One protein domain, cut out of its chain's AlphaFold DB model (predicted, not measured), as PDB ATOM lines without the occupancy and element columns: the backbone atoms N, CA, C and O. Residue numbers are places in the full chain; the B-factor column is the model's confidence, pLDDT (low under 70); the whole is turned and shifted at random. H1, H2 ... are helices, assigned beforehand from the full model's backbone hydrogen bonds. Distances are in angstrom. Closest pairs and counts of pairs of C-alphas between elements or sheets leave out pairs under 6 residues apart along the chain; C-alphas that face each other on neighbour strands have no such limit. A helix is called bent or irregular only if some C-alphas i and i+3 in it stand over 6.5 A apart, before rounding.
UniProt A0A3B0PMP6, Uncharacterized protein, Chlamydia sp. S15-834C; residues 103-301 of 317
ATOM      1  N   GLN A 103      25.483  22.818  25.047       97.75
ATOM      2  CA  GLN A 103      25.901  24.174  25.397       97.75
ATOM      3  C   GLN A 103      27.243  24.199  26.150       97.75
ATOM      4  O   GLN A 103      28.062  25.086  25.918       97.75
ATOM      5  N   GLY A 104      27.500  23.225  27.026       97.62
ATOM      6  CA  GLY A 104      28.777  23.062  27.720       97.62
ATOM      7  C   GLY A 104      29.914  22.677  26.772       97.62
ATOM      8  O   GLY A 104      31.018  23.215  26.876       97.62
ATOM      9  N   GLU A 105      29.655  21.799  25.803       98.25
ATOM     10  CA  GLU A 105      30.621  21.470  24.747       98.25
ATOM     11  C   GLU A 105      30.941  22.690  23.878       98.25
ATOM     12  O   GLU A 105      32.114  23.007  23.665       98.25
ATOM     13  N   ALA A 106      29.913  23.427  23.449       98.00
ATOM     14  CA  ALA A 106      30.074  24.660  22.686       98.00
ATOM     15  C   ALA A 106      30.859  25.724  23.472       98.00
ATOM     16  O   ALA A 106      31.736  26.382  22.910       98.00
ATOM     17  N   ALA A 107      30.607  25.861  24.778       98.25
ATOM     18  CA  ALA A 107      31.344  26.776  25.648       98.25
ATOM     19  C   ALA A 107      32.837  26.422  25.742       98.25
ATOM     20  O   ALA A 107      33.684  27.314  25.665       98.25
ATOM     21  N   LEU A 108      33.181  25.131  25.855       98.06
ATOM     22  CA  LEU A 108      34.581  24.693  25.820       98.06
ATOM     23  C   LEU A 108      35.232  24.925  24.458       98.06
ATOM     24  O   LEU A 108      36.376  25.375  24.404       98.06
ATOM     25  N   ALA A 109      34.525  24.621  23.370       98.44
ATOM     26  CA  ALA A 109      35.030  24.837  22.019       98.44
ATOM     27  C   ALA A 109      35.314  26.327  21.765       98.44
ATOM     28  O   ALA A 109      36.376  26.672  21.246       98.44
ATOM     29  N   TYR A 110      34.409  27.206  22.203       98.31
ATOM     30  CA  TYR A 110      34.600  28.653  22.160       98.31
ATOM     31  C   TYR A 110      35.836  29.084  22.958       98.31
ATOM     32  O   TYR A 110      36.722  29.731  22.403       98.31
ATOM     33  N   ALA A 111      35.933  28.692  24.233       98.19
ATOM     34  CA  ALA A 111      37.046  29.087  25.094       98.19
ATOM     35  C   ALA A 111      38.400  28.615  24.545       98.19
ATOM     36  O   ALA A 111      39.370  29.369  24.566       98.19
ATOM     37  N   LYS A 112      38.453  27.395  23.995       98.06
ATOM     38  CA  LYS A 112      39.649  26.868  23.335       98.06
ATOM     39  C   LYS A 112      40.021  27.685  22.097       98.06
ATOM     40  O   LYS A 112      41.169  28.084  21.970       98.06
ATOM     41  N   SER A 113      39.057  27.981  21.228       98.38
ATOM     42  CA  SER A 113      39.283  28.799  20.030       98.38
ATOM     43  C   SER A 113      39.795  30.206  20.372       98.38
ATOM     44  O   SER A 113      40.757  30.687  19.772       98.38
ATOM     45  N   GLN A 114      39.203  30.847  21.387       97.88
ATOM     46  CA  GLN A 114      39.673  32.141  21.890       97.88
ATOM     47  C   GLN A 114      41.096  32.048  22.433       97.88
ATOM     48  O   GLN A 114      41.933  32.883  22.109       97.88
ATOM     49  N   LEU A 115      41.393  31.017  23.222       96.69
ATOM     50  CA  LEU A 115      42.731  30.815  23.754       96.69
ATOM     51  C   LEU A 115      43.754  30.599  22.635       96.69
ATOM     52  O   LEU A 115      44.785  31.258  22.632       96.69
ATOM     53  N   ASP A 116      43.470  29.733  21.667       97.12
ATOM     54  CA  ASP A 116      44.373  29.453  20.544       97.12
ATOM     55  C   ASP A 116      44.648  30.712  19.700       97.12
ATOM     56  O   ASP A 116      45.762  30.897  19.211       97.12
ATOM     57  N   THR A 117      43.660  31.603  19.584       97.44
ATOM     58  CA  THR A 117      43.780  32.868  18.843       97.44
ATOM     59  C   THR A 117      44.558  33.927  19.627       97.44
ATOM     60  O   THR A 117      45.434  34.593  19.081       97.44
ATOM     61  N   GLU A 118      44.252  34.090  20.914       96.75
ATOM     62  CA  GLU A 118      44.684  35.252  21.697       96.75
ATOM     63  C   GLU A 118      45.906  34.973  22.585       96.75
ATOM     64  O   GLU A 118      46.514  35.909  23.105       96.75
ATOM     65  N   ARG A 119      46.326  33.710  22.755       94.50
ATOM     66  CA  ARG A 119      47.418  33.327  23.677       94.50
ATOM     67  C   ARG A 119      48.695  34.137  23.471       94.50
ATOM     68  O   ARG A 119      49.346  34.484  24.449       94.50
ATOM     69  N   GLY A 120      49.045  34.455  22.224       94.44
ATOM     70  CA  GLY A 120      50.269  35.192  21.898       94.44
ATOM     71  C   GLY A 120      50.306  36.640  22.405       94.44
ATOM     72  O   GLY A 120      51.396  37.195  22.514       94.44
ATOM     73  N   ARG A 121      49.151  37.247  22.715       95.81
ATOM     74  CA  ARG A 121      49.057  38.635  23.205       95.81
ATOM     75  C   ARG A 121      48.761  38.758  24.700       95.81
ATOM     76  O   ARG A 121      48.756  39.870  25.216       95.81
ATOM     77  N   ILE A 122      48.433  37.656  25.370       94.56
ATOM     78  CA  ILE A 122      48.016  37.676  26.773       94.56
ATOM     79  C   ILE A 122      49.257  37.616  27.659       94.56
ATOM     80  O   ILE A 122      49.992  36.627  27.653       94.56
ATOM     81  N   GLU A 123      49.443  38.646  28.473       91.31
ATOM     82  CA  GLU A 123      50.379  38.611  29.592       91.31
ATOM     83  C   GLU A 123      49.668  38.033  30.817       91.31
ATOM     84  O   GLU A 123      48.632  38.542  31.239       91.31
ATOM     85  N   ILE A 124      50.202  36.949  31.381       89.62
ATOM     86  CA  ILE A 124      49.621  36.328  32.575       89.62
ATOM     87  C   ILE A 124      50.072  37.095  33.819       89.62
ATOM     88  O   ILE A 124      51.273  37.225  34.063       89.62
ATOM     89  N   GLY A 125      49.111  37.533  34.637       78.88
ATOM     90  CA  GLY A 125      49.393  38.100  35.952       78.88
ATOM     91  C   GLY A 125      49.978  37.082  36.940       78.88
ATOM     92  O   GLY A 125      49.720  35.880  36.868       78.88
ATOM     93  N   ASP A 126      50.754  37.569  37.909       83.56
ATOM     94  CA  ASP A 126      51.247  36.728  38.999       83.56
ATOM     95  C   ASP A 126      50.092  36.260  39.906       83.56
ATOM     96  O   ASP A 126      49.197  37.026  40.272       83.56
ATOM     97  N   TRP A 127      50.141  34.996  40.325       83.50
ATOM     98  CA  TRP A 127      49.187  34.421  41.274       83.50
ATOM     99  C   TRP A 127      49.428  34.888  42.719       83.50
ATOM    100  O   TRP A 127      48.662  34.519  43.616       83.50
ATOM    101  N   SER A 128      50.425  35.754  42.937       85.38
ATOM    102  CA  SER A 128      50.795  36.304  44.241       85.38
ATOM    103  C   SER A 128      51.073  35.162  45.231       85.38
ATOM    104  O   SER A 128      51.733  34.183  44.890       85.38
ATOM    105  N   ASP A 129      50.512  35.220  46.442       83.38
ATOM    106  CA  ASP A 129      50.665  34.175  47.463       83.38
ATOM    107  C   ASP A 129      49.785  32.925  47.229       83.38
ATOM    108  O   ASP A 129      49.717  32.032  48.084       83.38
ATOM    109  N   LEU A 130      49.051  32.850  46.112       87.62
ATOM    110  CA  LEU A 130      48.194  31.704  45.815       87.62
ATOM    111  C   LEU A 130      48.966  30.596  45.118       87.62
ATOM    112  O   LEU A 130      49.791  30.824  44.238       87.62
ATOM    113  N   ARG A 131      48.603  29.352  45.436       89.94
ATOM    114  CA  ARG A 131      49.050  28.197  44.654       89.94
ATOM    115  C   ARG A 131      48.439  28.283  43.248       89.94
ATOM    116  O   ARG A 131      47.206  28.253  43.159       89.94
ATOM    117  N   PRO A 132      49.256  28.370  42.182       91.19
ATOM    118  CA  PRO A 132      48.755  28.511  40.821       91.19
ATOM    119  C   PRO A 132      48.096  27.209  40.331       91.19
ATOM    120  O   PRO A 132      48.364  26.134  40.893       91.19
ATOM    121  N   PRO A 133      47.251  27.283  39.286       92.31
ATOM    122  CA  PRO A 133      46.731  26.098  38.616       92.31
ATOM    123  C   PRO A 133      47.864  25.267  37.991       92.31
ATOM    124  O   PRO A 133      48.902  25.809  37.610       92.31
ATOM    125  N   ILE A 134      47.677  23.948  37.887       95.25
ATOM    126  CA  ILE A 134      48.608  23.060  37.174       95.25
ATOM    127  C   ILE A 134      48.438  23.238  35.666       95.25
ATOM    128  O   ILE A 134      49.422  23.346  34.936       95.25
ATOM    129  N   ASN A 135      47.190  23.315  35.207       95.06
ATOM    130  CA  ASN A 135      46.862  23.670  33.842       95.06
ATOM    131  C   ASN A 135      47.036  25.182  33.624       95.06
ATOM    132  O   ASN A 135      46.182  25.986  34.006       95.06
ATOM    133  N   ASN A 136      48.126  25.560  32.952       93.19
ATOM    134  CA  ASN A 136      48.441  26.954  32.634       93.19
ATOM    135  C   ASN A 136      47.375  27.652  31.777       93.19
ATOM    136  O   ASN A 136      47.265  28.875  31.846       93.19
ATOM    137  N   ASP A 137      46.567  26.911  31.012       96.25
ATOM    138  CA  ASP A 137      45.488  27.486  30.201       96.25
ATOM    139  C   ASP A 137      44.451  28.208  31.066       96.25
ATOM    140  O   ASP A 137      43.864  29.196  30.627       96.25
ATOM    141  N   ILE A 138      44.273  27.776  32.321       96.06
ATOM    142  CA  ILE A 138      43.393  28.446  33.284       96.06
ATOM    143  C   ILE A 138      43.833  29.898  33.488       96.06
ATOM    144  O   ILE A 138      42.985  30.785  33.498       96.06
ATOM    145  N   SER A 139      45.137  30.160  33.606       95.19
ATOM    146  CA  SER A 139      45.657  31.516  33.815       95.19
ATOM    147  C   SER A 139      45.374  32.424  32.616       95.19
ATOM    148  O   SER A 139      44.860  33.523  32.790       95.19
ATOM    149  N   TYR A 140      45.613  31.946  31.391       96.25
ATOM    150  CA  TYR A 140      45.311  32.710  30.175       96.25
ATOM    151  C   TYR A 140      43.812  32.989  30.011       96.25
ATOM    152  O   TYR A 140      43.406  34.098  29.662       96.25
ATOM    153  N   LEU A 141      42.966  31.991  30.283       97.12
ATOM    154  CA  LEU A 141      41.516  32.152  30.193       97.12
ATOM    155  C   LEU A 141      40.985  33.172  31.200       97.12
ATOM    156  O   LEU A 141      39.989  33.833  30.915       97.12
ATOM    157  N   ILE A 142      41.620  33.314  32.366       95.69
ATOM    158  CA  ILE A 142      41.230  34.309  33.371       95.69
ATOM    159  C   ILE A 142      41.441  35.728  32.860       95.69
ATOM    160  O   ILE A 142      40.576  36.570  33.106       95.69
ATOM    161  N   GLU A 143      42.520  35.990  32.126       94.88
ATOM    162  CA  GLU A 143      42.743  37.302  31.511       94.88
ATOM    163  C   GLU A 143      41.675  37.594  30.452       94.88
ATOM    164  O   GLU A 143      40.987  38.611  30.531       94.88
ATOM    165  N   LEU A 144      41.398  36.636  29.557       96.38
ATOM    166  CA  LEU A 144      40.307  36.755  28.577       96.38
ATOM    167  C   LEU A 144      38.945  36.978  29.244       96.38
ATOM    168  O   LEU A 144      38.157  37.830  28.831       96.38
ATOM    169  N   ARG A 145      38.656  36.230  30.314       96.50
ATOM    170  CA  ARG A 145      37.432  36.402  31.100       96.50
ATOM    171  C   ARG A 145      37.383  37.791  31.727       96.50
ATOM    172  O   ARG A 145      36.306  38.377  31.787       96.50
ATOM    173  N   SER A 146      38.507  38.302  32.217       94.12
ATOM    174  CA  SER A 146      38.588  39.620  32.848       94.12
ATOM    175  C   SER A 146      38.315  40.729  31.838       94.12
ATOM    176  O   SER A 146      37.513  41.611  32.137       94.12
ATOM    177  N   GLU A 147      38.852  40.635  30.619       93.38
ATOM    178  CA  GLU A 147      38.518  41.543  29.512       93.38
ATOM    179  C   GLU A 147      37.011  41.543  29.217       93.38
ATOM    180  O   GLU A 147      36.386  42.603  29.152       93.38
ATOM    181  N   LYS A 148      36.391  40.359  29.103       94.19
ATOM    182  CA  LYS A 148      34.941  40.251  28.864       94.19
ATOM    183  C   LYS A 148      34.109  40.738  30.039       94.19
ATOM    184  O   LYS A 148      33.078  41.365  29.835       94.19
ATOM    185  N   TYR A 149      34.556  40.490  31.263       92.00
ATOM    186  CA  TYR A 149      33.897  41.002  32.456       92.00
ATOM    187  C   TYR A 149      33.903  42.533  32.469       92.00
ATOM    188  O   TYR A 149      32.853  43.133  32.669       92.00
ATOM    189  N   GLN A 150      35.042  43.164  32.167       89.50
ATOM    190  CA  GLN A 150      35.119  44.619  32.018       89.50
ATOM    191  C   GLN A 150      34.240  45.124  30.872       89.50
ATOM    192  O   GLN A 150      33.565  46.134  31.029       89.50
ATOM    193  N   ALA A 151      34.175  44.405  29.749       90.19
ATOM    194  CA  ALA A 151      33.264  44.748  28.661       90.19
ATOM    195  C   ALA A 151      31.791  44.715  29.108       90.19
ATOM    196  O   ALA A 151      31.061  45.646  28.792       90.19
ATOM    197  N   VAL A 152      31.364  43.714  29.894       88.00
ATOM    198  CA  VAL A 152      30.011  43.694  30.484       88.00
ATOM    199  C   VAL A 152      29.799  44.903  31.392       88.00
ATOM    200  O   VAL A 152      28.781  45.570  31.255       88.00
ATOM    201  N   LEU A 153      30.746  45.211  32.284       85.19
ATOM    202  CA  LEU A 153      30.628  46.365  33.184       85.19
ATOM    203  C   LEU A 153      30.539  47.693  32.424       85.19
ATOM    204  O   LEU A 153      29.749  48.546  32.802       85.19
ATOM    205  N   ASN A 154      31.292  47.851  31.336       84.00
ATOM    206  CA  ASN A 154      31.258  49.053  30.496       84.00
ATOM    207  C   ASN A 154      29.938  49.223  29.729       84.00
ATOM    208  O   ASN A 154      29.641  50.322  29.269       84.00
ATOM    209  N   LEU A 155      29.174  48.141  29.554       83.44
ATOM    210  CA  LEU A 155      27.831  48.184  28.973       83.44
ATOM    211  C   LEU A 155      26.755  48.502  30.020       83.44
ATOM    212  O   LEU A 155      25.612  48.777  29.655       83.44
ATOM    213  N   LEU A 156      27.096  48.459  31.311       81.19
ATOM    214  CA  LEU A 156      26.218  48.945  32.367       81.19
ATOM    215  C   LEU A 156      26.271  50.473  32.419       81.19
ATOM    216  O   LEU A 156      27.279  51.097  32.087       81.19
ATOM    217  N   GLY A 157      25.162  51.082  32.835       68.31
ATOM    218  CA  GLY A 157      25.117  52.526  33.039       68.31
ATOM    219  C   GLY A 157      25.974  52.944  34.233       68.31
ATOM    220  O   GLY A 157      26.270  52.142  35.120       68.31
ATOM    221  N   VAL A 158      26.355  54.216  34.260       71.12
ATOM    222  CA  VAL A 158      26.970  54.854  35.424       71.12
ATOM    223  C   VAL A 158      26.093  56.044  35.788       71.12
ATOM    224  O   VAL A 158      25.752  56.844  34.911       71.12
ATOM    225  N   ASP A 159      25.686  56.151  37.050       68.19
ATOM    226  CA  ASP A 159      24.871  57.280  37.495       68.19
ATOM    227  C   ASP A 159      25.698  58.563  37.673       68.19
ATOM    228  O   ASP A 159      26.919  58.608  37.505       68.19
ATOM    229  N   ALA A 160      25.012  59.643  38.051       68.38
ATOM    230  CA  ALA A 160      25.631  60.936  38.320       68.38
ATOM    231  C   ALA A 160      26.667  60.908  39.466       68.38
ATOM    232  O   ALA A 160      27.457  61.845  39.583       68.38
ATOM    233  N   SER A 161      26.669  59.871  40.309       72.12
ATOM    234  CA  SER A 161      27.626  59.687  41.405       72.12
ATOM    235  C   SER A 161      28.859  58.867  41.009       72.12
ATOM    236  O   SER A 161      29.828  58.819  41.767       72.12
ATOM    237  N   GLY A 162      28.875  58.298  39.799       64.44
ATOM    238  CA  GLY A 162      29.959  57.440  39.328       64.44
ATOM    239  C   GLY A 162      29.785  55.966  39.699       64.44
ATOM    240  O   GLY A 162      30.728  55.195  39.516       64.44
ATOM    241  N   GLU A 163      28.618  55.575  40.213       73.06
ATOM    242  CA  GLU A 163      28.302  54.198  40.599       73.06
ATOM    243  C   GLU A 163      27.646  53.443  39.436       73.06
ATOM    244  O   GLU A 163      26.932  54.023  38.614       73.06
ATOM    245  N   LEU A 164      27.893  52.133  39.359       67.69
ATOM    246  CA  LEU A 164      27.279  51.275  38.346       67.69
ATOM    247  C   LEU A 164      25.769  51.188  38.579       67.69
ATOM    248  O   LEU A 164      25.317  50.815  39.661       67.69
ATOM    249  N   THR A 165      24.988  51.457  37.539       72.25
ATOM    250  CA  THR A 165      23.539  51.274  37.556       72.25
ATOM    251  C   THR A 165      23.142  49.999  36.844       72.25
ATOM    252  O   THR A 165      23.812  49.521  35.925       72.25
ATOM    253  N   PHE A 166      21.971  49.487  37.209       73.06
ATOM    254  CA  PHE A 166      21.308  48.458  36.428       73.06
ATOM    255  C   PHE A 166      21.146  48.890  34.957       73.06
ATOM    256  O   PHE A 166      20.981  50.083  34.678       73.06
ATOM    257  N   PRO A 167      21.204  47.943  34.007       73.06
ATOM    258  CA  PRO A 167      21.060  48.257  32.592       73.06
ATOM    259  C   PRO A 167      19.648  48.792  32.316       73.06
ATOM    260  O   PRO A 167      18.695  48.411  33.000       73.06
ATOM    261  N   SER A 168      19.495  49.671  31.321       73.25
ATOM    262  CA  SER A 168      18.163  50.056  30.832       73.25
ATOM    263  C   SER A 168      17.499  48.884  30.097       73.25
ATOM    264  O   SER A 168      18.155  47.895  29.759       73.25
ATOM    265  N   LEU A 169      16.197  48.988  29.821       73.69
ATOM    266  CA  LEU A 169      15.475  47.954  29.075       73.69
ATOM    267  C   LEU A 169      16.060  47.750  27.664       73.69
ATOM    268  O   LEU A 169      16.163  46.622  27.172       73.69
ATOM    269  N   GLU A 170      16.477  48.844  27.031       76.19
ATOM    270  CA  GLU A 170      17.121  48.850  25.720       76.19
ATOM    271  C   GLU A 170      18.493  48.175  25.781       76.19
ATOM    272  O   GLU A 170      18.800  47.356  24.920       76.19
ATOM    273  N   ALA A 171      19.284  48.458  26.823       75.00
ATOM    274  CA  ALA A 171      20.626  47.899  26.985       75.00
ATOM    275  C   ALA A 171      20.613  46.373  27.164       75.00
ATOM    276  O   ALA A 171      21.450  45.679  26.599       75.00
ATOM    277  N   VAL A 172      19.640  45.826  27.899       73.31
ATOM    278  CA  VAL A 172      19.489  44.363  28.046       73.31
ATOM    279  C   VAL A 172      19.111  43.713  26.718       73.31
ATOM    280  O   VAL A 172      19.554  42.609  26.410       73.31
ATOM    281  N   SER A 173      18.292  44.402  25.926       75.81
ATOM    282  CA  SER A 173      17.830  43.910  24.627       75.81
ATOM    283  C   SER A 173      18.875  44.083  23.518       75.81
ATOM    284  O   SER A 173      18.650  43.625  22.396       75.81
ATOM    285  N   ASP A 174      20.009  44.729  23.808       85.25
ATOM    286  CA  ASP A 174      21.091  44.948  22.856       85.25
ATOM    287  C   ASP A 174      21.777  43.609  22.497       85.25
ATOM    288  O   ASP A 174      22.260  42.882  23.382       85.25
ATOM    289  N   PRO A 175      21.877  43.261  21.199       89.94
ATOM    290  CA  PRO A 175      22.650  42.108  20.748       89.94
ATOM    291  C   PRO A 175      24.108  42.112  21.230       89.94
ATOM    292  O   PRO A 175      24.672  41.044  21.475       89.94
ATOM    293  N   ILE A 176      24.729  43.284  21.392       91.56
ATOM    294  CA  ILE A 176      26.099  43.427  21.900       91.56
ATOM    295  C   ILE A 176      26.169  43.007  23.368       91.56
ATOM    296  O   ILE A 176      27.079  42.260  23.740       91.56
ATOM    297  N   PHE A 177      25.204  43.431  24.188       89.06
ATOM    298  CA  PHE A 177      25.107  43.014  25.586       89.06
ATOM    299  C   PHE A 177      24.943  41.500  25.681       89.06
ATOM    300  O   PHE A 177      25.761  40.821  26.302       89.06
ATOM    301  N   THR A 178      23.961  40.959  24.957       91.19
ATOM    302  CA  THR A 178      23.682  39.519  24.913       91.19
ATOM    303  C   THR A 178      24.916  38.713  24.488       91.19
ATOM    304  O   THR A 178      25.271  37.718  25.129       91.19
ATOM    305  N   ARG A 179      25.632  39.153  23.444       95.19
ATOM    306  CA  ARG A 179      26.860  38.490  22.984       95.19
ATOM    307  C   ARG A 179      27.954  38.535  24.047       95.19
ATOM    308  O   ARG A 179      28.506  37.497  24.391       95.19
ATOM    309  N   THR A 180      28.232  39.712  24.601       94.75
ATOM    310  CA  THR A 180      29.303  39.909  25.593       94.75
ATOM    311  C   THR A 180      29.059  39.077  26.852       94.75
ATOM    312  O   THR A 180      29.976  38.446  27.380       94.75
ATOM    313  N   VAL A 181      27.803  39.006  27.300       94.31
ATOM    314  CA  VAL A 181      27.381  38.155  28.416       94.31
ATOM    315  C   VAL A 181      27.575  36.671  28.103       94.31
ATOM    316  O   VAL A 181      28.105  35.932  28.935       94.31
ATOM    317  N   THR A 182      27.193  36.233  26.903       96.88
ATOM    318  CA  THR A 182      27.379  34.843  26.467       96.88
ATOM    319  C   THR A 182      28.854  34.450  26.501       96.88
ATOM    320  O   THR A 182      29.208  33.439  27.106       96.88
ATOM    321  N   GLU A 183      29.721  35.285  25.929       98.00
ATOM    322  CA  GLU A 183      31.172  35.072  25.907       98.00
ATOM    323  C   GLU A 183      31.751  35.005  27.337       98.00
ATOM    324  O   GLU A 183      32.543  34.112  27.654       98.00
ATOM    325  N   LEU A 184      31.306  35.889  28.240       97.81
ATOM    326  CA  LEU A 184      31.694  35.864  29.654       97.81
ATOM    327  C   LEU A 184      31.292  34.551  30.344       97.81
ATOM    328  O   LEU A 184      32.087  33.988  31.105       97.81
ATOM    329  N   LEU A 185      30.068  34.066  30.116       98.38
ATOM    330  CA  LEU A 185      29.584  32.815  30.704       98.38
ATOM    331  C   LEU A 185      30.340  31.606  30.153       98.38
ATOM    332  O   LEU A 185      30.729  30.740  30.934       98.38
ATOM    333  N   GLN A 186      30.622  31.569  28.850       98.69
ATOM    334  CA  GLN A 186      31.390  30.489  28.227       98.69
ATOM    335  C   GLN A 186      32.820  30.407  28.780       98.69
ATOM    336  O   GLN A 186      33.273  29.324  29.156       98.69
ATOM    337  N   LEU A 187      33.510  31.545  28.922       98.62
ATOM    338  CA  LEU A 187      34.842  31.595  29.540       98.62
ATOM    339  C   LEU A 187      34.793  31.207  31.022       98.62
ATOM    340  O   LEU A 187      35.620  30.423  31.490       98.62
ATOM    341  N   SER A 188      33.804  31.715  31.764       98.56
ATOM    342  CA  SER A 188      33.628  31.388  33.186       98.56
ATOM    343  C   SER A 188      33.371  29.896  33.399       98.56
ATOM    344  O   SER A 188      33.955  29.299  34.302       98.56
ATOM    345  N   PHE A 189      32.544  29.289  32.546       98.69
ATOM    346  CA  PHE A 189      32.295  27.853  32.521       98.69
ATOM    347  C   PHE A 189      33.582  27.071  32.254       98.69
ATOM    348  O   PHE A 189      33.918  26.177  33.030       98.69
ATOM    349  N   ALA A 190      34.325  27.431  31.203       98.56
ATOM    350  CA  ALA A 190      35.555  26.742  30.831       98.56
ATOM    351  C   ALA A 190      36.603  26.783  31.951       98.56
ATOM    352  O   ALA A 190      37.164  25.744  32.295       98.56
ATOM    353  N   ILE A 191      36.807  27.942  32.586       98.50
ATOM    354  CA  ILE A 191      37.724  28.082  33.726       98.50
ATOM    355  C   ILE A 191      37.294  27.196  34.894       98.50
ATOM    356  O   ILE A 191      38.114  26.443  35.428       98.50
ATOM    357  N   SER A 192      36.023  27.269  35.304       98.12
ATOM    358  CA  SER A 192      35.526  26.470  36.423       98.12
ATOM    359  C   SER A 192      35.623  24.969  36.121       98.12
ATOM    360  O   SER A 192      36.068  24.208  36.978       98.12
ATOM    361  N   LEU A 193      35.311  24.535  34.896       98.06
ATOM    362  CA  LEU A 193      35.397  23.132  34.490       98.06
ATOM    363  C   LEU A 193      36.842  22.629  34.371       98.06
ATOM    364  O   LEU A 193      37.146  21.540  34.854       98.06
ATOM    365  N   TYR A 194      37.750  23.399  33.769       97.62
ATOM    366  CA  TYR A 194      39.172  23.044  33.737       97.62
ATOM    367  C   TYR A 194      39.762  22.979  35.139       97.62
ATOM    368  O   TYR A 194      40.507  22.050  35.424       97.62
ATOM    369  N   SER A 195      39.352  23.872  36.039       96.62
ATOM    370  CA  SER A 195      39.767  23.812  37.443       96.62
ATOM    371  C   SER A 195      39.321  22.515  38.115       96.62
ATOM    372  O   SER A 195      40.111  21.905  38.826       96.62
ATOM    373  N   LEU A 196      38.088  22.056  37.865       96.56
ATOM    374  CA  LEU A 196      37.601  20.770  38.375       96.56
ATOM    375  C   LEU A 196      38.392  19.586  37.796       96.56
ATOM    376  O   LEU A 196      38.823  18.703  38.538       96.56
ATOM    377  N   ARG A 197      38.627  19.584  36.480       95.69
ATOM    378  CA  ARG A 197      39.371  18.518  35.783       95.69
ATOM    379  C   ARG A 197      40.836  18.430  36.202       95.69
ATOM    380  O   ARG A 197      41.412  17.350  36.170       95.69
ATOM    381  N   ASP A 198      41.407  19.541  36.644       96.00
ATOM    382  CA  ASP A 198      42.810  19.660  37.035       96.00
ATOM    383  C   ASP A 198      43.051  19.354  38.537       96.00
ATOM    384  O   ASP A 198      44.184  19.359  39.022       96.00
ATOM    385  N   LEU A 199      41.991  19.016  39.294       94.44
ATOM    386  CA  LEU A 199      42.076  18.700  40.728       94.44
ATOM    387  C   LEU A 199      42.925  17.464  41.038       94.44
ATOM    388  O   LEU A 199      43.601  17.444  42.066       94.44
ATOM    389  N   ASP A 200      42.893  16.425  40.201       93.19
ATOM    390  CA  ASP A 200      43.680  15.210  40.452       93.19
ATOM    391  C   ASP A 200      45.189  15.521  40.379       93.19
ATOM    392  O   ASP A 200      45.934  15.159  41.294       93.19
ATOM    393  N   SER A 201      45.618  16.306  39.388       93.94
ATOM    394  CA  SER A 201      46.997  16.798  39.268       93.94
ATOM    395  C   SER A 201      47.381  17.747  40.409       93.94
ATOM    396  O   SER A 201      48.471  17.634  40.977       93.94
ATOM    397  N   TYR A 202      46.479  18.647  40.808       93.38
ATOM    398  CA  TYR A 202      46.700  19.541  41.945       93.38
ATOM    399  C   TYR A 202      46.912  18.775  43.258       93.38
ATOM    400  O   TYR A 202      47.860  19.056  43.998       93.38
ATOM    401  N   LYS A 203      46.056  17.786  43.548       93.44
ATOM    402  CA  LYS A 203      46.156  16.976  44.770       93.44
ATOM    403  C   LYS A 203      47.476  16.224  44.848       93.44
ATOM    404  O   LYS A 203      48.076  16.202  45.917       93.44
ATOM    405  N   GLN A 204      47.941  15.666  43.729       93.62
ATOM    406  CA  GLN A 204      49.234  14.985  43.657       93.62
ATOM    407  C   GLN A 204      50.398  15.941  43.935       93.62
ATOM    408  O   GLN A 204      51.282  15.619  44.723       93.62
ATOM    409  N   ARG A 205      50.397  17.140  43.333       93.69
ATOM    410  CA  ARG A 205      51.497  18.105  43.500       93.69
ATOM    411  C   ARG A 205      51.604  18.663  44.918       93.69
ATOM    412  O   ARG A 205      52.704  18.953  45.377       93.69
ATOM    413  N   TYR A 206      50.469  18.877  45.575       89.88
ATOM    414  CA  TYR A 206      50.403  19.613  46.838       89.88
ATOM    415  C   TYR A 206      49.972  18.771  48.041       89.88
ATOM    416  O   TYR A 206      49.632  19.358  49.076       89.88
ATOM    417  N   ASP A 207      49.969  17.445  47.886       90.31
ATOM    418  CA  ASP A 207      49.603  16.455  48.902       90.31
ATOM    419  C   ASP A 207      48.274  16.801  49.599       90.31
ATOM    420  O   ASP A 207      48.198  17.110  50.791       90.31
ATOM    421  N   VAL A 208      47.207  16.876  48.796       88.94
ATOM    422  CA  VAL A 208      45.856  17.225  49.262       88.94
ATOM    423  C   VAL A 208      44.954  15.995  49.249       88.94
ATOM    424  O   VAL A 208      44.835  15.309  48.236       88.94
ATOM    425  N   SER A 209      44.276  15.742  50.372       87.50
ATOM    426  CA  SER A 209      43.606  14.461  50.627       87.50
ATOM    427  C   SER A 209      42.284  14.277  49.868       87.50
ATOM    428  O   SER A 209      41.862  13.146  49.629       87.50
ATOM    429  N   SER A 210      41.610  15.361  49.463       89.00
ATOM    430  CA  SER A 210      40.326  15.286  48.759       89.00
ATOM    431  C   SER A 210      40.053  16.497  47.863       89.00
ATOM    432  O   SER A 210      40.649  17.563  48.023       89.00
ATOM    433  N   ASN A 211      39.108  16.351  46.925       91.25
ATOM    434  CA  ASN A 211      38.640  17.455  46.077       91.25
ATOM    435  C   ASN A 211      38.046  18.589  46.915       91.25
ATOM    436  O   ASN A 211      38.325  19.758  46.672       91.25
ATOM    437  N   LEU A 212      37.262  18.234  47.934       90.12
ATOM    438  CA  LEU A 212      36.656  19.192  48.849       90.12
ATOM    439  C   LEU A 212      37.717  20.034  49.563       90.12
ATOM    440  O   LEU A 212      37.585  21.248  49.666       90.12
ATOM    441  N   GLU A 213      38.802  19.403  50.020       88.88
ATOM    442  CA  GLU A 213      39.924  20.121  50.616       88.88
ATOM    443  C   GLU A 213      40.633  21.027  49.597       88.88
ATOM    444  O   GLU A 213      40.942  22.176  49.912       88.88
ATOM    445  N   ALA A 214      40.855  20.546  48.372       89.56
ATOM    446  CA  ALA A 214      41.473  21.338  47.309       89.56
ATOM    447  C   ALA A 214      40.654  22.591  46.954       89.56
ATOM    448  O   ALA A 214      41.229  23.668  46.785       89.56
ATOM    449  N   LEU A 215      39.327  22.456  46.900       91.25
ATOM    450  CA  LEU A 215      38.391  23.529  46.566       91.25
ATOM    451  C   LEU A 215      38.093  24.476  47.735       91.25
ATOM    452  O   LEU A 215      37.707  25.609  47.482       91.25
ATOM    453  N   ALA A 216      38.268  24.060  48.994       87.44
ATOM    454  CA  ALA A 216      38.003  24.901  50.170       87.44
ATOM    455  C   ALA A 216      39.213  25.747  50.625       87.44
ATOM    456  O   ALA A 216      39.069  26.670  51.432       87.44
ATOM    457  N   ARG A 217      40.424  25.450  50.134       86.00
ATOM    458  CA  ARG A 217      41.660  26.157  50.512       86.00
ATOM    459  C   ARG A 217      41.722  27.556  49.890       86.00
ATOM    460  O   ARG A 217      42.018  27.700  48.713       86.00
ATOM    461  N   GLN A 218      41.527  28.599  50.697       82.88
ATOM    462  CA  GLN A 218      41.498  29.994  50.220       82.88
ATOM    463  C   GLN A 218      42.817  30.483  49.596       82.88
ATOM    464  O   GLN A 218      42.798  31.398  48.778       82.88
ATOM    465  N   ASN A 219      43.951  29.861  49.934       85.00
ATOM    466  CA  ASN A 219      45.260  30.150  49.339       85.00
ATOM    467  C   ASN A 219      45.525  29.376  48.028       85.00
ATOM    468  O   ASN A 219      46.673  29.130  47.662       85.00
ATOM    469  N   SER A 220      44.469  28.948  47.337       87.88
ATOM    470  CA  SER A 220      44.528  28.172  46.100       87.88
ATOM    471  C   SER A 220      43.817  28.908  44.968       87.88
ATOM    472  O   SER A 220      42.714  29.424  45.163       87.88
ATOM    473  N   ALA A 221      44.396  28.895  43.765       88.88
ATOM    474  CA  ALA A 221      43.718  29.360  42.557       88.88
ATOM    475  C   ALA A 221      42.356  28.668  42.363       88.88
ATOM    476  O   ALA A 221      41.371  29.331  42.045       88.88
ATOM    477  N   TYR A 222      42.275  27.369  42.668       91.00
ATOM    478  CA  TYR A 222      41.070  26.542  42.513       91.00
ATOM    479  C   TYR A 222      39.902  27.003  43.377       91.00
ATOM    480  O   TYR A 222      38.749  26.898  42.960       91.00
ATOM    481  N   TYR A 223      40.189  27.564  44.557       89.06
ATOM    482  CA  TYR A 223      39.160  28.192  45.378       89.06
ATOM    483  C   TYR A 223      38.535  29.372  44.632       89.06
ATOM    484  O   TYR A 223      37.317  29.484  44.577       89.06
ATOM    485  N   LYS A 224      39.338  30.231  43.991       88.94
ATOM    486  CA  LYS A 224      38.822  31.386  43.239       88.94
ATOM    487  C   LYS A 224      38.108  30.971  41.950       88.94
ATOM    488  O   LYS A 224      37.025  31.481  41.660       88.94
ATOM    489  N   THR A 225      38.699  30.068  41.177       94.12
ATOM    490  CA  THR A 225      38.217  29.710  39.836       94.12
ATOM    491  C   THR A 225      36.954  28.851  39.856       94.12
ATOM    492  O   THR A 225      36.129  28.963  38.947       94.12
ATOM    493  N   PHE A 226      36.725  28.071  40.918       94.75
ATOM    494  CA  PHE A 226      35.478  27.326  41.112       94.75
ATOM    495  C   PHE A 226      34.238  28.234  41.087       94.75
ATOM    496  O   PHE A 226      33.216  27.888  40.498       94.75
ATOM    497  N   TYR A 227      34.317  29.423  41.693       92.56
ATOM    498  CA  TYR A 227      33.166  30.324  41.806       92.56
ATOM    499  C   TYR A 227      32.921  31.183  40.560       92.56
ATOM    500  O   TYR A 227      31.935  31.919  40.529       92.56
ATOM    501  N   MET A 228      33.787  31.137  39.543       94.38
ATOM    502  CA  MET A 228      33.691  32.056  38.404       94.38
ATOM    503  C   MET A 228      32.397  31.883  37.613       94.38
ATOM    504  O   MET A 228      31.749  32.891  37.322       94.38
ATOM    505  N   MET A 229      31.991  30.641  37.322       96.56
ATOM    506  CA  MET A 229      30.738  30.379  36.612       96.56
ATOM    507  C   MET A 229      29.513  30.808  37.421       96.56
ATOM    508  O   MET A 229      28.674  31.555  36.926       96.56
ATOM    509  N   SER A 230      29.423  30.398  38.687       94.69
ATOM    510  CA  SER A 230      28.260  30.722  39.524       94.69
ATOM    511  C   SER A 230      28.116  32.212  39.809       94.69
ATOM    512  O   SER A 230      26.997  32.721  39.807       94.69
ATOM    513  N   ARG A 231      29.223  32.936  40.009       91.38
ATOM    514  CA  ARG A 231      29.199  34.394  40.190       91.38
ATOM    515  C   ARG A 231      28.807  35.118  38.912       91.38
ATOM    516  O   ARG A 231      27.986  36.025  38.982       91.38
ATOM    517  N   ALA A 232      29.357  34.712  37.765       93.69
ATOM    518  CA  ALA A 232      28.974  35.286  36.480       93.69
ATOM    519  C   ALA A 232      27.479  35.059  36.224       93.69
ATOM    520  O   ALA A 232      26.745  36.020  36.046       93.69
ATOM    521  N   TYR A 233      27.003  33.817  36.326       94.38
ATOM    522  CA  TYR A 233      25.588  33.506  36.130       94.38
ATOM    523  C   TYR A 233      24.678  34.249  37.111       94.38
ATOM    524  O   TYR A 233      23.656  34.788  36.702       94.38
ATOM    525  N   SER A 234      25.067  34.349  38.387       89.94
ATOM    526  CA  SER A 234      24.267  35.072  39.380       89.94
ATOM    527  C   SER A 234      24.187  36.565  39.096       89.94
ATOM    528  O   SER A 234      23.117  37.146  39.253       89.94
ATOM    529  N   LEU A 235      25.285  37.175  38.638       86.44
ATOM    530  CA  LEU A 235      25.275  38.554  38.163       86.44
ATOM    531  C   LEU A 235      24.315  38.712  36.984       86.44
ATOM    532  O   LEU A 235      23.473  39.595  37.021       86.44
ATOM    533  N   ILE A 236      24.384  37.837  35.980       87.44
ATOM    534  CA  ILE A 236      23.513  37.927  34.800       87.44
ATOM    535  C   ILE A 236      22.047  37.712  35.157       87.44
ATOM    536  O   ILE A 236      21.206  38.482  34.715       87.44
ATOM    537  N   ARG A 237      21.724  36.731  36.007       86.25
ATOM    538  CA  ARG A 237      20.359  36.561  36.524       86.25
ATOM    539  C   ARG A 237      19.892  37.819  37.244       86.25
ATOM    540  O   ARG A 237      18.751  38.222  37.064       86.25
ATOM    541  N   HIS A 238      20.757  38.448  38.034       82.56
ATOM    542  CA  HIS A 238      20.418  39.665  38.760       82.56
ATOM    543  C   HIS A 238      20.189  40.858  37.816       82.56
ATOM    544  O   HIS A 238      19.141  41.491  37.894       82.56
ATOM    545  N   LEU A 239      21.100  41.110  36.873       79.38
ATOM    546  CA  LEU A 239      20.955  42.152  35.846       79.38
ATOM    547  C   LEU A 239      19.748  41.896  34.931       79.38
ATOM    548  O   LEU A 239      19.121  42.839  34.449       79.38
ATOM    549  N   ASP A 240      19.396  40.626  34.707       77.12
ATOM    550  CA  ASP A 240      18.229  40.290  33.901       77.12
ATOM    551  C   ASP A 240      16.893  40.400  34.667       77.12
ATOM    552  O   ASP A 240      15.825  40.532  34.080       77.12
ATOM    553  N   MET A 241      16.927  40.385  35.998       73.94
ATOM    554  CA  MET A 241      15.735  40.580  36.833       73.94
ATOM    555  C   MET A 241      15.530  42.042  37.242       73.94
ATOM    556  O   MET A 241      14.402  42.446  37.519       73.94
ATOM    557  N   HIS A 242      16.601  42.833  37.273       72.19
ATOM    558  CA  HIS A 242      16.594  44.203  37.770       72.19
ATOM    559  C   HIS A 242      17.186  45.145  36.708       72.19
ATOM    560  O   HIS A 242      18.375  45.081  36.410       72.19
ATOM    561  N   CYS A 243      16.351  46.017  36.130       66.69
ATOM    562  CA  CYS A 243      16.796  47.171  35.332       66.69
ATOM    563  C   CYS A 243      16.683  48.465  36.144       66.69
ATOM    564  O   CYS A 243      16.052  48.500  37.202       66.69
ATOM    565  N   ALA A 244      17.297  49.533  35.637       64.12
ATOM    566  CA  ALA A 244      17.123  50.863  36.205       64.12
ATOM    567  C   ALA A 244      15.688  51.375  35.966       64.12
ATOM    568  O   ALA A 244      15.178  51.292  34.848       64.12
ATOM    569  N   GLY A 245      15.067  51.935  37.010       65.06
ATOM    570  CA  GLY A 245      13.717  52.513  36.976       65.06
ATOM    571  C   GLY A 245      12.611  51.598  37.518       65.06
ATOM    572  O   GLY A 245      12.855  50.452  37.892       65.06
ATOM    573  N   ASP A 246      11.383  52.121  37.567       67.50
ATOM    574  CA  ASP A 246      10.196  51.361  37.973       67.50
ATOM    575  C   ASP A 246       9.740  50.454  36.823       67.50
ATOM    576  O   ASP A 246       9.171  50.906  35.828       67.50
ATOM    577  N   ILE A 247      10.002  49.155  36.955       73.31
ATOM    578  CA  ILE A 247       9.587  48.135  35.987       73.31
ATOM    579  C   ILE A 247       8.355  47.418  36.525       73.31
ATOM    580  O   ILE A 247       8.292  47.079  37.708       73.31
ATOM    581  N   SER A 248       7.387  47.133  35.653       81.81
ATOM    582  CA  SER A 248       6.221  46.352  36.059       81.81
ATOM    583  C   SER A 248       6.617  44.920  36.466       81.81
ATOM    584  O   SER A 248       7.486  44.310  35.832       81.81
ATOM    585  N   PRO A 249       5.953  44.335  37.481       83.81
ATOM    586  CA  PRO A 249       6.158  42.933  37.852       83.81
ATOM    587  C   PRO A 249       5.989  41.964  36.672       83.81
ATOM    588  O   PRO A 249       6.754  41.009  36.553       83.81
ATOM    589  N   ASP A 250       5.053  42.252  35.765       86.56
ATOM    590  CA  ASP A 250       4.778  41.432  34.580       86.56
ATOM    591  C   ASP A 250       5.976  41.367  33.625       86.56
ATOM    592  O   ASP A 250       6.281  40.312  33.067       86.56
ATOM    593  N   LEU A 251       6.697  42.480  33.449       83.94
ATOM    594  CA  LEU A 251       7.872  42.514  32.579       83.94
ATOM    595  C   LEU A 251       9.045  41.743  33.196       83.94
ATOM    596  O   LEU A 251       9.770  41.048  32.482       83.94
ATOM    597  N   ILE A 252       9.203  41.810  34.521       82.62
ATOM    598  CA  ILE A 252      10.179  40.988  35.250       82.62
ATOM    599  C   ILE A 252       9.829  39.503  35.089       82.62
ATOM    600  O   ILE A 252      10.703  38.695  34.773       82.62
ATOM    601  N   GLU A 253       8.557  39.125  35.245       85.94
ATOM    602  CA  GLU A 253       8.116  37.737  35.068       85.94
ATOM    603  C   GLU A 253       8.339  37.233  33.635       85.94
ATOM    604  O   GLU A 253       8.811  36.105  33.446       85.94
ATOM    605  N   ALA A 254       8.057  38.062  32.628       86.69
ATOM    606  CA  ALA A 254       8.303  37.730  31.229       86.69
ATOM    607  C   ALA A 254       9.793  37.448  30.970       86.69
ATOM    608  O   ALA A 254      10.130  36.454  30.327       86.69
ATOM    609  N   ARG A 255      10.694  38.260  31.532       85.81
ATOM    610  CA  ARG A 255      12.150  38.069  31.406       85.81
ATOM    611  C   ARG A 255      12.637  36.826  32.131       85.81
ATOM    612  O   ARG A 255      13.294  35.980  31.531       85.81
ATOM    613  N   VAL A 256      12.209  36.626  33.379       87.25
ATOM    614  CA  VAL A 256      12.511  35.397  34.132       87.25
ATOM    615  C   VAL A 256      12.041  34.155  33.375       87.25
ATOM    616  O   VAL A 256      12.727  33.134  33.397       87.25
ATOM    617  N   SER A 257      10.903  34.232  32.684       90.00
ATOM    618  CA  SER A 257      10.361  33.112  31.912       90.00
ATOM    619  C   SER A 257      11.239  32.719  30.722       90.00
ATOM    620  O   SER A 257      11.283  31.531  30.401       90.00
ATOM    621  N   ARG A 258      12.008  33.651  30.138       91.31
ATOM    622  CA  ARG A 258      12.928  33.356  29.024       91.31
ATOM    623  C   ARG A 258      13.963  32.303  29.405       91.31
ATOM    624  O   ARG A 258      14.148  31.352  28.663       91.31
ATOM    625  N   PHE A 259      14.512  32.341  30.622       92.56
ATOM    626  CA  PHE A 259      15.437  31.300  31.106       92.56
ATOM    627  C   PHE A 259      14.866  29.874  31.020       92.56
ATOM    628  O   PHE A 259      15.624  28.908  30.906       92.56
ATOM    629  N   TYR A 260      13.542  29.710  31.044       92.81
ATOM    630  CA  TYR A 260      12.859  28.413  30.968       92.81
ATOM    631  C   TYR A 260      12.163  28.177  29.622       92.81
ATOM    632  O   TYR A 260      11.528  27.140  29.453       92.81
ATOM    633  N   GLN A 261      12.302  29.098  28.670       93.50
ATOM    634  CA  GLN A 261      11.750  28.989  27.327       93.50
ATOM    635  C   GLN A 261      12.826  28.501  26.356       93.50
ATOM    636  O   GLN A 261      13.836  29.173  26.144       93.50
ATOM    637  N   GLU A 262      12.596  27.333  25.761       94.19
ATOM    638  CA  GLU A 262      13.487  26.747  24.757       94.19
ATOM    639  C   GLU A 262      13.699  27.692  23.562       94.19
ATOM    640  O   GLU A 262      12.780  28.395  23.135       94.19
ATOM    641  N   GLY A 263      14.930  27.724  23.045       92.25
ATOM    642  CA  GLY A 263      15.322  28.564  21.910       92.25
ATOM    643  C   GLY A 263      15.677  30.013  22.260       92.25
ATOM    644  O   GLY A 263      16.011  30.785  21.365       92.25
ATOM    645  N   THR A 264      15.626  30.399  23.537       94.12
ATOM    646  CA  THR A 264      16.124  31.708  23.989       94.12
ATOM    647  C   THR A 264      17.583  31.628  24.438       94.12
ATOM    648  O   THR A 264      18.046  30.602  24.937       94.12
ATOM    649  N   VAL A 265      18.303  32.745  24.329       93.88
ATOM    650  CA  VAL A 265      19.704  32.824  24.768       93.88
ATOM    651  C   VAL A 265      19.819  32.657  26.290       93.88
ATOM    652  O   VAL A 265      20.742  32.012  26.785       93.88
ATOM    653  N   GLU A 266      18.850  33.162  27.056       93.62
ATOM    654  CA  GLU A 266      18.806  32.991  28.510       93.62
ATOM    655  C   GLU A 266      18.651  31.517  28.914       93.62
ATOM    656  O   GLU A 266      19.211  31.066  29.920       93.62
ATOM    657  N   ASN A 267      17.906  30.741  28.122       95.25
ATOM    658  CA  ASN A 267      17.787  29.305  28.315       95.25
ATOM    659  C   ASN A 267      19.118  28.591  28.062       95.25
ATOM    660  O   ASN A 267      19.517  27.772  28.892       95.25
ATOM    661  N   ASP A 268      19.858  28.968  27.017       96.75
ATOM    662  CA  ASP A 268      21.208  28.448  26.779       96.75
ATOM    663  C   ASP A 268      22.164  28.785  27.932       96.75
ATOM    664  O   ASP A 268      22.878  27.909  28.426       96.75
ATOM    665  N   TRP A 269      22.131  30.018  28.451       96.94
ATOM    666  CA  TRP A 269      22.913  30.409  29.632       96.94
ATOM    667  C   TRP A 269      22.604  29.535  30.849       96.94
ATOM    668  O   TRP A 269      23.520  29.106  31.560       96.94
ATOM    669  N   ARG A 270      21.319  29.237  31.082       96.25
ATOM    670  CA  ARG A 270      20.887  28.322  32.147       96.25
ATOM    671  C   ARG A 270      21.433  26.913  31.931       96.25
ATOM    672  O   ARG A 270      21.893  26.298  32.893       96.25
ATOM    673  N   PHE A 271      21.420  26.399  30.702       97.44
ATOM    674  CA  PHE A 271      21.964  25.076  30.389       97.44
ATOM    675  C   PHE A 271      23.475  24.987  30.635       97.44
ATOM    676  O   PHE A 271      23.927  23.990  31.205       97.44
ATOM    677  N   ILE A 272      24.246  26.027  30.301       97.88
ATOM    678  CA  ILE A 272      25.684  26.092  30.620       97.88
ATOM    679  C   ILE A 272      25.894  26.082  32.143       97.88
ATOM    680  O   ILE A 272      26.712  25.318  32.661       97.88
ATOM    681  N   TYR A 273      25.140  26.899  32.886       97.81
ATOM    682  CA  TYR A 273      25.242  26.959  34.348       97.81
ATOM    683  C   TYR A 273      24.875  25.633  35.022       97.81
ATOM    684  O   TYR A 273      25.589  25.173  35.916       97.81
ATOM    685  N   ASN A 274      23.799  24.990  34.572       97.25
ATOM    686  CA  ASN A 274      23.367  23.705  35.108       97.25
ATOM    687  C   ASN A 274      24.360  22.587  34.773       97.25
ATOM    688  O   ASN A 274      24.615  21.750  35.635       97.25
ATOM    689  N   CYS A 275      24.994  22.629  33.594       98.12
ATOM    690  CA  CYS A 275      26.103  21.733  33.266       98.12
ATOM    691  C   CYS A 275      27.256  21.900  34.263       98.12
ATOM    692  O   CYS A 275      27.740  20.919  34.822       98.12
ATOM    693  N   PHE A 276      27.660  23.140  34.566       98.00
ATOM    694  CA  PHE A 276      28.676  23.383  35.592       98.00
ATOM    695  C   PHE A 276      28.250  22.835  36.960       98.00
ATOM    696  O   PHE A 276      29.061  22.194  37.625       98.00
ATOM    697  N   CYS A 277      27.002  23.064  37.377       96.81
ATOM    698  CA  CYS A 277      26.498  22.560  38.653       96.81
ATOM    699  C   CYS A 277      26.612  21.036  38.733       96.81
ATOM    700  O   CYS A 277      27.147  20.523  39.710       96.81
ATOM    701  N   GLU A 278      26.173  20.326  37.697       96.06
ATOM    702  CA  GLU A 278      26.244  18.865  37.628       96.06
ATOM    703  C   GLU A 278      27.690  18.356  37.724       96.06
ATOM    704  O   GLU A 278      27.996  17.503  38.561       96.06
ATOM    705  N   GLN A 279      28.608  18.950  36.951       96.88
ATOM    706  CA  GLN A 279      30.035  18.630  37.033       96.88
ATOM    707  C   GLN A 279      30.570  18.892  38.447       96.88
ATOM    708  O   GLN A 279      31.180  18.018  39.059       96.88
ATOM    709  N   ALA A 280      30.314  20.076  39.005       95.94
ATOM    710  CA  ALA A 280      30.780  20.459  40.332       95.94
ATOM    711  C   ALA A 280      30.297  19.485  41.415       95.94
ATOM    712  O   ALA A 280      31.097  19.073  42.254       95.94
ATOM    713  N   ARG A 281      29.026  19.067  41.380       93.38
ATOM    714  CA  ARG A 281      28.472  18.091  42.331       93.38
ATOM    715  C   ARG A 281      29.146  16.739  42.242       93.38
ATOM    716  O   ARG A 281      29.520  16.194  43.278       93.38
ATOM    717  N   TRP A 282      29.397  16.259  41.030       93.69
ATOM    718  CA  TRP A 282      30.144  15.023  40.835       93.69
ATOM    719  C   TRP A 282      31.548  15.095  41.459       93.69
ATOM    720  O   TRP A 282      31.957  14.180  42.171       93.69
ATOM    721  N   TYR A 283      32.270  16.210  41.278       93.62
ATOM    722  CA  TYR A 283      33.600  16.393  41.877       93.62
ATOM    723  C   TYR A 283      33.577  16.581  43.400       93.62
ATOM    724  O   TYR A 283      34.547  16.197  44.063       93.62
ATOM    725  N   LEU A 284      32.519  17.180  43.958       91.81
ATOM    726  CA  LEU A 284      32.347  17.347  45.406       91.81
ATOM    727  C   LEU A 284      32.023  16.018  46.104       91.81
ATOM    728  O   LEU A 284      32.433  15.829  47.249       91.81
ATOM    729  N   GLY A 285      31.358  15.090  45.413       88.81
ATOM    730  CA  GLY A 285      31.016  13.773  45.941       88.81
ATOM    731  C   GLY A 285      29.836  13.839  46.909       88.81
ATOM    732  O   GLY A 285      28.744  14.253  46.527       88.81
ATOM    733  N   ASN A 286      30.036  13.408  48.157       87.81
ATOM    734  CA  ASN A 286      28.975  13.402  49.164       87.81
ATOM    735  C   ASN A 286      28.516  14.838  49.487       87.81
ATOM    736  O   ASN A 286      29.247  15.610  50.111       87.81
ATOM    737  N   GLU A 287      27.292  15.181  49.079       86.94
ATOM    738  CA  GLU A 287      26.739  16.524  49.264       86.94
ATOM    739  C   GLU A 287      26.544  16.911  50.728       86.94
ATOM    740  O   GLU A 287      26.759  18.073  51.067       86.94
ATOM    741  N   GLU A 288      26.148  15.972  51.589       87.88
ATOM    742  CA  GLU A 288      25.933  16.241  53.014       87.88
ATOM    743  C   GLU A 288      27.264  16.570  53.691       87.88
ATOM    744  O   GLU A 288      27.390  17.613  54.335       87.88
ATOM    745  N   GLU A 289      28.298  15.755  53.450       86.50
ATOM    746  CA  GLU A 289      29.641  16.010  53.985       86.50
ATOM    747  C   GLU A 289      30.197  17.345  53.467       86.50
ATOM    748  O   GLU A 289      30.738  18.158  54.225       86.50
ATOM    749  N   ALA A 290      30.051  17.596  52.164       87.50
ATOM    750  CA  ALA A 290      30.485  18.842  51.554       87.50
ATOM    751  C   ALA A 290      29.718  20.050  52.115       87.50
ATOM    752  O   ALA A 290      30.324  21.098  52.337       87.50
ATOM    753  N   TYR A 291      28.421  19.912  52.406       88.44
ATOM    754  CA  TYR A 291      27.621  20.972  53.013       88.44
ATOM    755  C   TYR A 291      28.068  21.284  54.443       88.44
ATOM    756  O   TYR A 291      28.240  22.455  54.784       88.44
ATOM    757  N   GLU A 292      28.304  20.262  55.266       87.06
ATOM    758  CA  GLU A 292      28.759  20.436  56.649       87.06
ATOM    759  C   GLU A 292      30.144  21.083  56.740       87.06
ATOM    760  O   GLU A 292      30.407  21.890  57.637       87.06
ATOM    761  N   ARG A 293      31.042  20.735  55.813       84.56
ATOM    762  CA  ARG A 293      32.428  21.218  55.813       84.56
ATOM    763  C   ARG A 293      32.594  22.564  55.122       84.56
ATOM    764  O   ARG A 293      33.363  23.392  55.605       84.56
ATOM    765  N   GLU A 294      31.924  22.770  53.994       88.56
ATOM    766  CA  GLU A 294      32.040  23.973  53.172       88.56
ATOM    767  C   GLU A 294      30.749  24.222  52.372       88.56
ATOM    768  O   GLU A 294      30.677  24.071  51.148       88.56
ATOM    769  N   CYS A 295      29.697  24.648  53.080       88.31
ATOM    770  CA  CYS A 295      28.378  24.892  52.492       88.31
ATOM    771  C   CYS A 295      28.384  25.862  51.298       88.31
ATOM    772  O   CYS A 295      27.465  25.823  50.475       88.31
ATOM    773  N   ARG A 296      29.400  26.731  51.159       88.69
ATOM    774  CA  ARG A 296      29.482  27.684  50.042       88.69
ATOM    775  C   ARG A 296      29.657  26.970  48.710       88.69
ATOM    776  O   ARG A 296      29.019  27.369  47.741       88.69
ATOM    777  N   LEU A 297      30.456  25.902  48.652       90.81
ATOM    778  CA  LEU A 297      30.632  25.121  47.420       90.81
ATOM    779  C   LEU A 297      29.293  24.543  46.950       90.81
ATOM    780  O   LEU A 297      28.975  24.607  45.766       90.81
ATOM    781  N   ILE A 298      28.469  24.082  47.891       91.94
ATOM    782  CA  ILE A 298      27.129  23.545  47.643       91.94
ATOM    783  C   ILE A 298      26.154  24.632  47.177       91.94
ATOM    784  O   ILE A 298      25.436  24.443  46.197       91.94
ATOM    785  N   LYS A 299      26.148  25.802  47.822       90.06
ATOM    786  CA  LYS A 299      25.315  26.941  47.393       90.06
ATOM    787  C   LYS A 299      25.652  27.399  45.970       90.06
ATOM    788  O   LYS A 299      24.744  27.651  45.187       90.06
ATOM    789  N   HIS A 300      26.940  27.455  45.634       91.88
ATOM    790  CA  HIS A 300      27.434  27.890  44.327       91.88
ATOM    791  C   HIS A 300      27.396  26.809  43.237       91.88
ATOM    792  O   HIS A 300      27.749  27.102  42.104       91.88
ATOM    793  N   SER A 301      26.974  25.582  43.545       93.19
ATOM    794  CA  SER A 301      26.824  24.481  42.577       93.19
ATOM    795  C   SER A 301      25.391  23.948  42.550       93.19
ATOM    796  O   SER A 301      25.151  22.762  42.321       93.19
TER     797      SER A 301
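Overview. This is residues 103 to 301 of the 317 residues of an uncharacterized protein of Chlamydia sp. S15-834C (UniProt A0A3B0PMP6). H4 runs through the middle, with H2 and H10 packed side by side with it on either hand; H8 covers one face of this layer, and H1 crosses the opposite face at about right angles. Short helices gather at the two ends, H5, H6, H7 and H11 toward one and H3 and H9 toward the other. The printed part has 199 residues with eleven named helices, H1 to H11 in order along the chain, and no named strand; its class is all helix. It is compact, with a radius of gyration of the C-alphas of 17.8 A and spans of 54 by 43 by 36 A.

Along the chain. Find C-alpha 103 at (25.901, 24.174, 25.397); from there H1 runs 27.4 A to residue 121, with a kink of 31 degrees near residue 115. H2, residues 137 to 155, measures 27.2 A, and H3 is residues 169 to 172. At C-alpha 175, (22.650, 42.108, 20.748), begins H4, which runs 32.6 A to residue 197. Then come H5, residues 199 to 206, H6, 211 to 216, H7, 221 to 226, H8, 228 to 241, 19.9 A long, and H9, 249 to 258. H10, residues 265 to 284, measures 28.7 A, and H11, 287 to 299, ends at C-alpha 299, (25.315, 26.941, 47.393). H1 and H11 are irregular: C-alphas 117 and 120 are 7.5 A apart, C-alphas 293 and 296 9.2 A.

Arrangement. Look first at H4 and H10, the hubs, touching five helices each. H4, H8 and H10 form an up and down bundle, each running against the one before it. H4 touches H8 at a shallow tilt of 28 degrees, closest at C-alphas 188 and 229, 4.6 A. H8 touches H10 at 34 degrees, only just short of steep, closest at C-alphas 233 and 273, 6.8 A. H2 touches H4 at 26 degrees, opposite ways, closest at C-alphas 148 and 184, 5.5 A. H1 is about perpendicular to H4, 88 degrees, closest at C-alphas 107 and 186, 4.5 A. H7 touches H4, with C-alphas 226 and 192 closest, 4.8 A. H6 touches H5, H7 and H11, for instance C-alphas 215 and 223, 4.9 A. H8 and H9 form a hairpin, closest at C-alphas 241 and 252, 5.8 A. H3 is close to but not clearly touching H4, 6.8 A between C-alphas 171 and 177. Every O i to N i+4 pair is within hydrogen-bond range in H2 and H4 to H10; H1 has 13 of 15, H11 6 of 9, and H3 is too short for one.

Size, cuts and confidence. The C-alphas of Asp 207 and Ser 248, the two farthest apart, are 54.2 A apart. The printed part has no cut. The links H1 to H2 and H2 to H3 are long. Mean pLDDT of the printed part is 89.6; residues 157, 159 to 160, 162, 164 and 243 to 246 are under 70.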